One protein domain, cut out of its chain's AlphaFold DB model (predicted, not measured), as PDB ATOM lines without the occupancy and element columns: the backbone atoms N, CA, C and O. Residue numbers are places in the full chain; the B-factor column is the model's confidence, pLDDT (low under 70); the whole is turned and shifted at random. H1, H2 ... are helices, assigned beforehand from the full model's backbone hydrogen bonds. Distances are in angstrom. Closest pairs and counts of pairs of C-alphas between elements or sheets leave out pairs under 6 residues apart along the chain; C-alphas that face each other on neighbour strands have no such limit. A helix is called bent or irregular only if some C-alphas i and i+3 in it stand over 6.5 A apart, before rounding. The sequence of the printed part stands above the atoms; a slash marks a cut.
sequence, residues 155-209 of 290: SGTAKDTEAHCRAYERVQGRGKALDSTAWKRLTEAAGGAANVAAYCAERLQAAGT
ATOM      1  N   SER A 155     -19.843  -8.225 -65.001       55.25
ATOM      2  CA  SER A 155     -18.401  -8.506 -64.968       55.25
ATOM      3  C   SER A 155     -18.063  -9.946 -65.371       55.25
ATOM      4  O   SER A 155     -17.075 -10.157 -66.077       55.25
ATOM      5  N   GLY A 156     -18.886 -10.921 -64.970       55.06
ATOM      6  CA  GLY A 156     -18.765 -12.317 -65.398       55.06
ATOM      7  C   GLY A 156     -19.032 -12.455 -66.892       55.06
ATOM      8  O   GLY A 156     -18.182 -12.942 -67.630       55.06
ATOM      9  N   THR A 157     -20.164 -11.918 -67.350       64.50
ATOM     10  CA  THR A 157     -20.569 -11.947 -68.766       64.50
ATOM     11  C   THR A 157     -19.612 -11.184 -69.691       64.50
ATOM     12  O   THR A 157     -19.312 -11.679 -70.777       64.50
ATOM     13  N   ALA A 158     -19.064 -10.031 -69.285       65.00
ATOM     14  CA  ALA A 158     -18.089  -9.297 -70.102       65.00
ATOM     15  C   ALA A 158     -16.766 -10.066 -70.284       65.00
ATOM     16  O   ALA A 158     -16.290 -10.205 -71.410       65.00
ATOM     17  N   LYS A 159     -16.201 -10.616 -69.198       72.50
ATOM     18  CA  LYS A 159     -14.970 -11.428 -69.255       72.50
ATOM     19  C   LYS A 159     -15.173 -12.733 -70.021       72.50
ATOM     20  O   LYS A 159     -14.285 -13.150 -70.759       72.50
ATOM     21  N   ASP A 160     -16.337 -13.357 -69.867       79.69
ATOM     22  CA  ASP A 160     -16.709 -14.550 -70.626       79.69
ATOM     23  C   ASP A 160     -16.845 -14.244 -72.128       79.69
ATOM     24  O   ASP A 160     -16.328 -14.992 -72.956       79.69
ATOM     25  N   THR A 161     -17.434 -13.100 -72.491       81.88
ATOM     26  CA  THR A 161     -17.537 -12.658 -73.894       81.88
ATOM     27  C   THR A 161     -16.157 -12.381 -74.502       81.88
ATOM     28  O   THR A 161     -15.875 -12.845 -75.606       81.88
ATOM     29  N   GLU A 162     -15.257 -11.698 -73.782       82.19
ATOM     30  CA  GLU A 162     -13.865 -11.514 -74.221       82.19
ATOM     31  C   GLU A 162     -13.151 -12.859 -74.431       82.19
ATOM     32  O   GLU A 162     -12.489 -13.065 -75.454       82.19
ATOM     33  N   ALA A 163     -13.295 -13.793 -73.486       85.25
ATOM     34  CA  ALA A 163     -12.685 -15.115 -73.576       85.25
ATOM     35  C   ALA A 163     -13.204 -15.909 -74.786       85.25
ATOM     36  O   ALA A 163     -12.400 -16.522 -75.494       85.25
ATOM     37  N   HIS A 164     -14.513 -15.854 -75.060       83.44
ATOM     38  CA  HIS A 164     -15.132 -16.468 -76.237       83.44
ATOM     39  C   HIS A 164     -14.634 -15.841 -77.546       83.44
ATOM     40  O   HIS A 164     -14.277 -16.575 -78.466       83.44
ATOM     41  N   CYS A 165     -14.514 -14.514 -77.620       88.25
ATOM     42  CA  CYS A 165     -13.993 -13.821 -78.799       88.25
ATOM     43  C   CYS A 165     -12.522 -14.163 -79.085       88.25
ATOM     44  O   CYS A 165     -12.200 -14.638 -80.174       88.25
ATOM     45  N   ARG A 166     -11.642 -14.073 -78.078       86.94
ATOM     46  CA  ARG A 166     -10.236 -14.507 -78.201       86.94
ATOM     47  C   ARG A 166     -10.104 -16.004 -78.493       86.94
ATOM     48  O   ARG A 166      -9.049 -16.461 -78.930       86.94
ATOM     49  N   ALA A 167     -11.094 -16.826 -78.145       88.12
ATOM     50  CA  ALA A 167     -11.114 -18.247 -78.487       88.12
ATOM     51  C   ALA A 167     -11.566 -18.478 -79.939       88.12
ATOM     52  O   ALA A 167     -10.962 -19.323 -80.597       88.12
ATOM     53  N   TYR A 168     -12.530 -17.701 -80.449       83.12
ATOM     54  CA  TYR A 168     -12.994 -17.762 -81.840       83.12
ATOM     55  C   TYR A 168     -11.853 -17.497 -82.826       83.12
ATOM     56  O   TYR A 168     -11.599 -18.326 -83.695       83.12
ATOM     57  N   GLU A 169     -11.086 -16.420 -82.633       83.12
ATOM     58  CA  GLU A 169      -9.919 -16.082 -83.472       83.12
ATOM     59  C   GLU A 169      -8.899 -17.232 -83.560       83.12
ATOM     60  O   GLU A 169      -8.335 -17.505 -84.616       83.12
ATOM     61  N   ARG A 170      -8.694 -17.971 -82.458       82.69
ATOM     62  CA  ARG A 170      -7.761 -19.113 -82.397       82.69
ATOM     63  C   ARG A 170      -8.271 -20.376 -83.101       82.69
ATOM     64  O   ARG A 170      -7.468 -21.283 -83.344       82.69
ATOM     65  N   VAL A 171      -9.569 -20.465 -83.401       83.31
ATOM     66  CA  VAL A 171     -10.191 -21.590 -84.127       83.31
ATOM     67  C   VAL A 171     -10.698 -21.215 -85.522       83.31
ATOM     68  O   VAL A 171     -10.988 -22.111 -86.316       83.31
ATOM     69  N   GLN A 172     -10.762 -19.926 -85.858       76.75
ATOM     70  CA  GLN A 172     -11.115 -19.446 -87.189       76.75
ATOM     71  C   GLN A 172     -10.160 -20.046 -88.237       76.75
ATOM     72  O   GLN A 172      -8.946 -20.099 -88.050       76.75
ATOM     73  N   GLY A 173     -10.723 -20.592 -89.318       71.88
ATOM     74  CA  GLY A 173      -9.967 -21.313 -90.351       71.88
ATOM     75  C   GLY A 173      -9.524 -22.740 -89.981       71.88
ATOM     76  O   GLY A 173      -9.060 -23.468 -90.855       71.88
ATOM     77  N   ARG A 174      -9.704 -23.209 -88.735       66.31
ATOM     78  CA  ARG A 174      -9.314 -24.569 -88.300       66.31
ATOM     79  C   ARG A 174     -10.440 -25.599 -88.464       66.31
ATOM     80  O   ARG A 174     -10.806 -26.301 -87.521       66.31
ATOM     81  N   GLY A 175     -10.966 -25.711 -89.685       69.62
ATOM     82  CA  GLY A 175     -11.915 -26.758 -90.090       69.62
ATOM     83  C   GLY A 175     -13.123 -26.912 -89.152       69.62
ATOM     84  O   GLY A 175     -13.726 -25.928 -88.727       69.62
ATOM     85  N   LYS A 176     -13.455 -28.161 -88.789       68.56
ATOM     86  CA  LYS A 176     -14.622 -28.509 -87.951       68.56
ATOM     87  C   LYS A 176     -14.569 -27.998 -86.501       68.56
ATOM     88  O   LYS A 176     -15.491 -28.258 -85.736       68.56
ATOM     89  N   ALA A 177     -13.544 -27.245 -86.092       69.75
ATOM     90  CA  ALA A 177     -13.519 -26.622 -84.766       69.75
ATOM     91  C   ALA A 177     -14.714 -25.672 -84.531       69.75
ATOM     92  O   ALA A 177     -15.141 -25.512 -83.390       69.75
ATOM     93  N   LEU A 178     -15.281 -25.101 -85.604       75.00
ATOM     94  CA  LEU A 178     -16.466 -24.235 -85.581       75.00
ATOM     95  C   LEU A 178     -17.814 -24.988 -85.616       75.00
ATOM     96  O   LEU A 178     -18.855 -24.363 -85.449       75.00
ATOM     97  N   ASP A 179     -17.833 -26.321 -85.759       73.38
ATOM     98  CA  ASP A 179     -19.084 -27.103 -85.817       73.38
ATOM     99  C   ASP A 179     -19.795 -27.270 -84.459       73.38
ATOM    100  O   ASP A 179     -20.898 -27.830 -84.400       73.38
ATOM    101  N   SER A 180     -19.192 -26.785 -83.367       81.56
ATOM    102  CA  SER A 180     -19.763 -26.877 -82.021       81.56
ATOM    103  C   SER A 180     -21.065 -26.074 -81.885       81.56
ATOM    104  O   SER A 180     -21.261 -25.028 -82.508       81.56
ATOM    105  N   THR A 181     -21.962 -26.535 -81.014       86.19
ATOM    106  CA  THR A 181     -23.221 -25.835 -80.709       86.19
ATOM    107  C   THR A 181     -22.996 -24.459 -80.075       86.19
ATOM    108  O   THR A 181     -23.812 -23.562 -80.273       86.19
ATOM    109  N   ALA A 182     -21.881 -24.260 -79.364       84.44
ATOM    110  CA  ALA A 182     -21.497 -22.963 -78.811       84.44
ATOM    111  C   ALA A 182     -21.115 -21.960 -79.915       84.44
ATOM    112  O   ALA A 182     -21.600 -20.830 -79.916       84.44
ATOM    113  N   TRP A 183     -20.318 -22.386 -80.903       85.69
ATOM    114  CA  TRP A 183     -19.927 -21.520 -82.021       85.69
ATOM    115  C   TRP A 183     -21.084 -21.214 -82.967       85.69
ATOM    116  O   TRP A 183     -21.177 -20.091 -83.457       85.69
ATOM    117  N   LYS A 184     -22.009 -22.162 -83.163       86.44
ATOM    118  CA  LYS A 184     -23.248 -21.936 -83.926       86.44
ATOM    119  C   LYS A 184     -24.097 -20.823 -83.306       86.44
ATOM    120  O   LYS A 184     -24.424 -19.874 -84.008       86.44
ATOM    121  N   ARG A 185     -24.331 -20.858 -81.988       88.88
ATOM    122  CA  ARG A 185     -25.047 -19.788 -81.261       88.88
ATOM    123  C   ARG A 185     -24.348 -18.432 -81.341       88.88
ATOM    124  O   ARG A 185     -25.011 -17.416 -81.494       88.88
ATOM    125  N   LEU A 186     -23.018 -18.404 -81.245       85.25
ATOM    126  CA  LEU A 186     -22.242 -17.166 -81.362       85.25
ATOM    127  C   LEU A 186     -22.292 -16.597 -82.791       85.25
ATOM    128  O   LEU A 186     -22.413 -15.390 -82.972       85.25
ATOM    129  N   THR A 187     -22.268 -17.470 -83.798       88.38
ATOM    130  CA  THR A 187     -22.422 -17.108 -85.213       88.38
ATOM    131  C   THR A 187     -23.819 -16.557 -85.501       88.38
ATOM    132  O   THR A 187     -23.953 -15.551 -86.190       88.38
ATOM    133  N   GLU A 188     -24.854 -17.184 -84.947       89.44
ATOM    134  CA  GLU A 188     -26.250 -16.746 -85.037       89.44
ATOM    135  C   GLU A 188     -26.463 -15.394 -84.339       89.44
ATOM    136  O   GLU A 188     -26.997 -14.470 -84.947       89.44
ATOM    137  N   ALA A 189     -25.946 -15.226 -83.116       86.31
ATOM    138  CA  ALA A 189     -26.001 -13.969 -82.366       86.31
ATOM    139  C   ALA A 189     -25.222 -12.815 -83.030       86.31
ATOM    140  O   ALA A 189     -25.561 -11.652 -82.820       86.31
ATOM    141  N   ALA A 190     -24.200 -13.127 -83.832       86.50
ATOM    142  CA  ALA A 190     -23.489 -12.161 -84.665       86.50
ATOM    143  C   ALA A 190     -24.177 -11.895 -86.020       86.50
ATOM    144  O   ALA A 190     -23.745 -11.012 -86.754       86.50
ATOM    145  N   GLY A 191     -25.215 -12.651 -86.394       89.31
ATOM    146  CA  GLY A 191     -25.864 -12.538 -87.704       89.31
ATOM    147  C   GLY A 191     -25.045 -13.120 -88.865       89.31
ATOM    148  O   GLY A 191     -25.163 -12.645 -89.992       89.31
ATOM    149  N   GLY A 192     -24.189 -14.116 -88.615       86.69
ATOM    150  CA  GLY A 192     -23.424 -14.848 -89.633       86.69
ATOM    151  C   GLY A 192     -21.911 -14.877 -89.390       86.69
ATOM    152  O   GLY A 192     -21.351 -14.040 -88.687       86.69
ATOM    153  N   ALA A 193     -21.216 -15.845 -90.002       82.50
ATOM    154  CA  ALA A 193     -19.800 -16.128 -89.713       82.50
ATOM    155  C   ALA A 193     -18.843 -14.976 -90.069       82.50
ATOM    156  O   ALA A 193     -17.825 -14.793 -89.402       82.50
ATOM    157  N   ALA A 194     -19.189 -14.179 -91.086       83.25
ATOM    158  CA  ALA A 194     -18.457 -12.970 -91.465       83.25
ATOM    159  C   ALA A 194     -18.582 -11.845 -90.416       83.25
ATOM    160  O   ALA A 194     -17.650 -11.070 -90.222       83.25
ATOM    161  N   ASN A 195     -19.708 -11.792 -89.701       88.12
ATOM    162  CA  ASN A 195     -20.043 -10.717 -88.767       88.12
ATOM    163  C   ASN A 195     -19.495 -10.961 -87.350       88.12
ATOM    164  O   ASN A 195     -19.455 -10.040 -86.537       88.12
ATOM    165  N   VAL A 196     -19.008 -12.174 -87.053       88.12
ATOM    166  CA  VAL A 196     -18.446 -12.523 -85.735       88.12
ATOM    167  C   VAL A 196     -17.283 -11.612 -85.332       88.12
ATOM    168  O   VAL A 196     -17.195 -11.217 -84.171       88.12
ATOM    169  N   ALA A 197     -16.414 -11.235 -86.274       86.75
ATOM    170  CA  ALA A 197     -15.295 -10.336 -85.991       86.75
ATOM    171  C   ALA A 197     -15.776  -8.940 -85.545       86.75
ATOM    172  O   ALA A 197     -15.278  -8.406 -84.554       86.75
ATOM    173  N   ALA A 198     -16.790  -8.388 -86.222       89.94
ATOM    174  CA  ALA A 198     -17.400  -7.107 -85.864       89.94
ATOM    175  C   ALA A 198     -18.125  -7.185 -84.509       89.94
ATOM    176  O   ALA A 198     -17.855  -6.376 -83.622       89.94
ATOM    177  N   TYR A 199     -18.946  -8.223 -84.302       88.50
ATOM    178  CA  TYR A 199     -19.617  -8.493 -83.027       88.50
ATOM    179  C   TYR A 199     -18.622  -8.555 -81.858       88.50
ATOM    180  O   TYR A 199     -18.837  -7.957 -80.804       88.50
ATOM    181  N   CYS A 200     -17.497  -9.246 -82.044       89.38
ATOM    182  CA  CYS A 200     -16.453  -9.331 -81.031       89.38
ATOM    183  C   CYS A 200     -15.750  -7.992 -80.777       89.38
ATOM    184  O   CYS A 200     -15.536  -7.643 -79.615       89.38
ATOM    185  N   ALA A 201     -15.451  -7.213 -81.820       86.81
ATOM    186  CA  ALA A 201     -14.888  -5.875 -81.663       86.81
ATOM    187  C   ALA A 201     -15.824  -4.954 -80.855       86.81
ATOM    188  O   ALA A 201     -15.393  -4.357 -79.869       86.81
ATOM    189  N   GLU A 202     -17.114  -4.901 -81.197       84.94
ATOM    190  CA  GLU A 202     -18.116  -4.103 -80.475       84.94
ATOM    191  C   GLU A 202     -18.243  -4.515 -79.002       84.94
ATOM    192  O   GLU A 202     -18.253  -3.663 -78.111       84.94
ATOM    193  N   ARG A 203     -18.284  -5.824 -78.716       83.06
ATOM    194  CA  ARG A 203     -18.376  -6.341 -77.342       83.06
ATOM    195  C   ARG A 203     -17.152  -5.991 -76.495       83.06
ATOM    196  O   ARG A 203     -17.314  -5.669 -75.318       83.06
ATOM    197  N   LEU A 204     -15.954  -6.009 -77.080       79.19
ATOM    198  CA  LEU A 204     -14.720  -5.610 -76.395       79.19
ATOM    199  C   LEU A 204     -14.690  -4.099 -76.110       79.19
ATOM    200  O   LEU A 204     -14.338  -3.695 -75.000       79.19
ATOM    201  N   GLN A 205     -15.139  -3.261 -77.051       77.56
ATOM    202  CA  GLN A 205     -15.246  -1.809 -76.839       77.56
ATOM    203  C   GLN A 205     -16.308  -1.452 -75.782       77.56
ATOM    204  O   GLN A 205     -16.071  -0.604 -74.917       77.56
ATOM    205  N   ALA A 206     -17.452  -2.144 -75.777       73.94
ATOM    206  CA  ALA A 206     -18.491  -1.985 -74.756       73.94
ATOM    207  C   ALA A 206     -18.025  -2.424 -73.350       73.94
ATOM    208  O   ALA A 206     -18.445  -1.846 -72.348       73.94
ATOM    209  N   ALA A 207     -17.134  -3.417 -73.255       67.75
ATOM    210  CA  ALA A 207     -16.515  -3.813 -71.990       67.75
ATOM    211  C   ALA A 207     -15.473  -2.787 -71.501       67.75
ATOM    212  O   ALA A 207     -15.415  -2.492 -70.307       67.75
ATOM    213  N   GLY A 208     -14.685  -2.206 -72.414       62.72
ATOM    214  CA  GLY A 208     -13.653  -1.210 -72.100       62.72
ATOM    215  C   GLY A 208     -14.177   0.179 -71.706       62.72
ATOM    216  O   GLY A 208     -13.437   0.952 -71.097       62.72
ATOM    217  N   THR A 209     -15.438   0.487 -72.024       57.91
ATOM    218  CA  THR A 209     -16.101   1.781 -71.759       57.91
ATOM    219  C   THR A 209     -17.014   1.777 -70.526       57.91
ATOM    220  O   THR A 209     -17.568   2.815 -70.167       57.91
TER     221      THR A 209
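Overview. This is residues 155 to 209 of the 290 residues of an uncharacterized protein of Streptomyces fungicidicus (UniProt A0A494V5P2). Two longer helices, H1 and H4, run side by side in opposite ways, and H3 stands across one end of the pair, with small H2 at the turn between H1 and H3. The 55 printed residues hold four named helices, H1 to H4 in chain order, and no named strand: all helix. The whole is compact, radius of gyration of the C-alphas 10.9 A, but elongated, spanning 34 by 19 by 16 A.

Arrangement. H1, residues 155 to 171, touches H4, residues 196 to 208, with residues 158 to 165 alone; the closest C-alphas, of Cys 165 and Cys 200, are 5.6 A apart. Their tilt of 33 degrees is shallow, only just. H3, residues 181 to 189, is close to H4 but not clearly touching, about perpendicular at 80 degrees; the closest C-alphas, of Thr 187 and Val 196, are 6.1 A apart. H2, residues 175 to 179, is apart from H4. Every O i to N i+4 pair is within hydrogen-bond range in H3 and H4, 12 of 13 in H1, and 0 of 1 in H2, where 1 of 2 O i to N i+3 pairs is.

Along the chain. H1 runs 24.6 A from C-alpha 155 at (-18.401, -8.506, -64.968). H2 is irregular, only just: C-alphas 175 and 178 are 6.9 A apart. H3 spans 12.3 A; H4 spans 18.4 A, to C-alpha 208 at (-13.653, -1.210, -72.100).

Size, cuts and confidence. The farthest C-alphas, of Lys 176 and Thr 209, are 34.4 A apart. The printed part has no cut and no long link. pLDDT is under 70 at residues 155 to 158, 174 to 177 and 207 to 209.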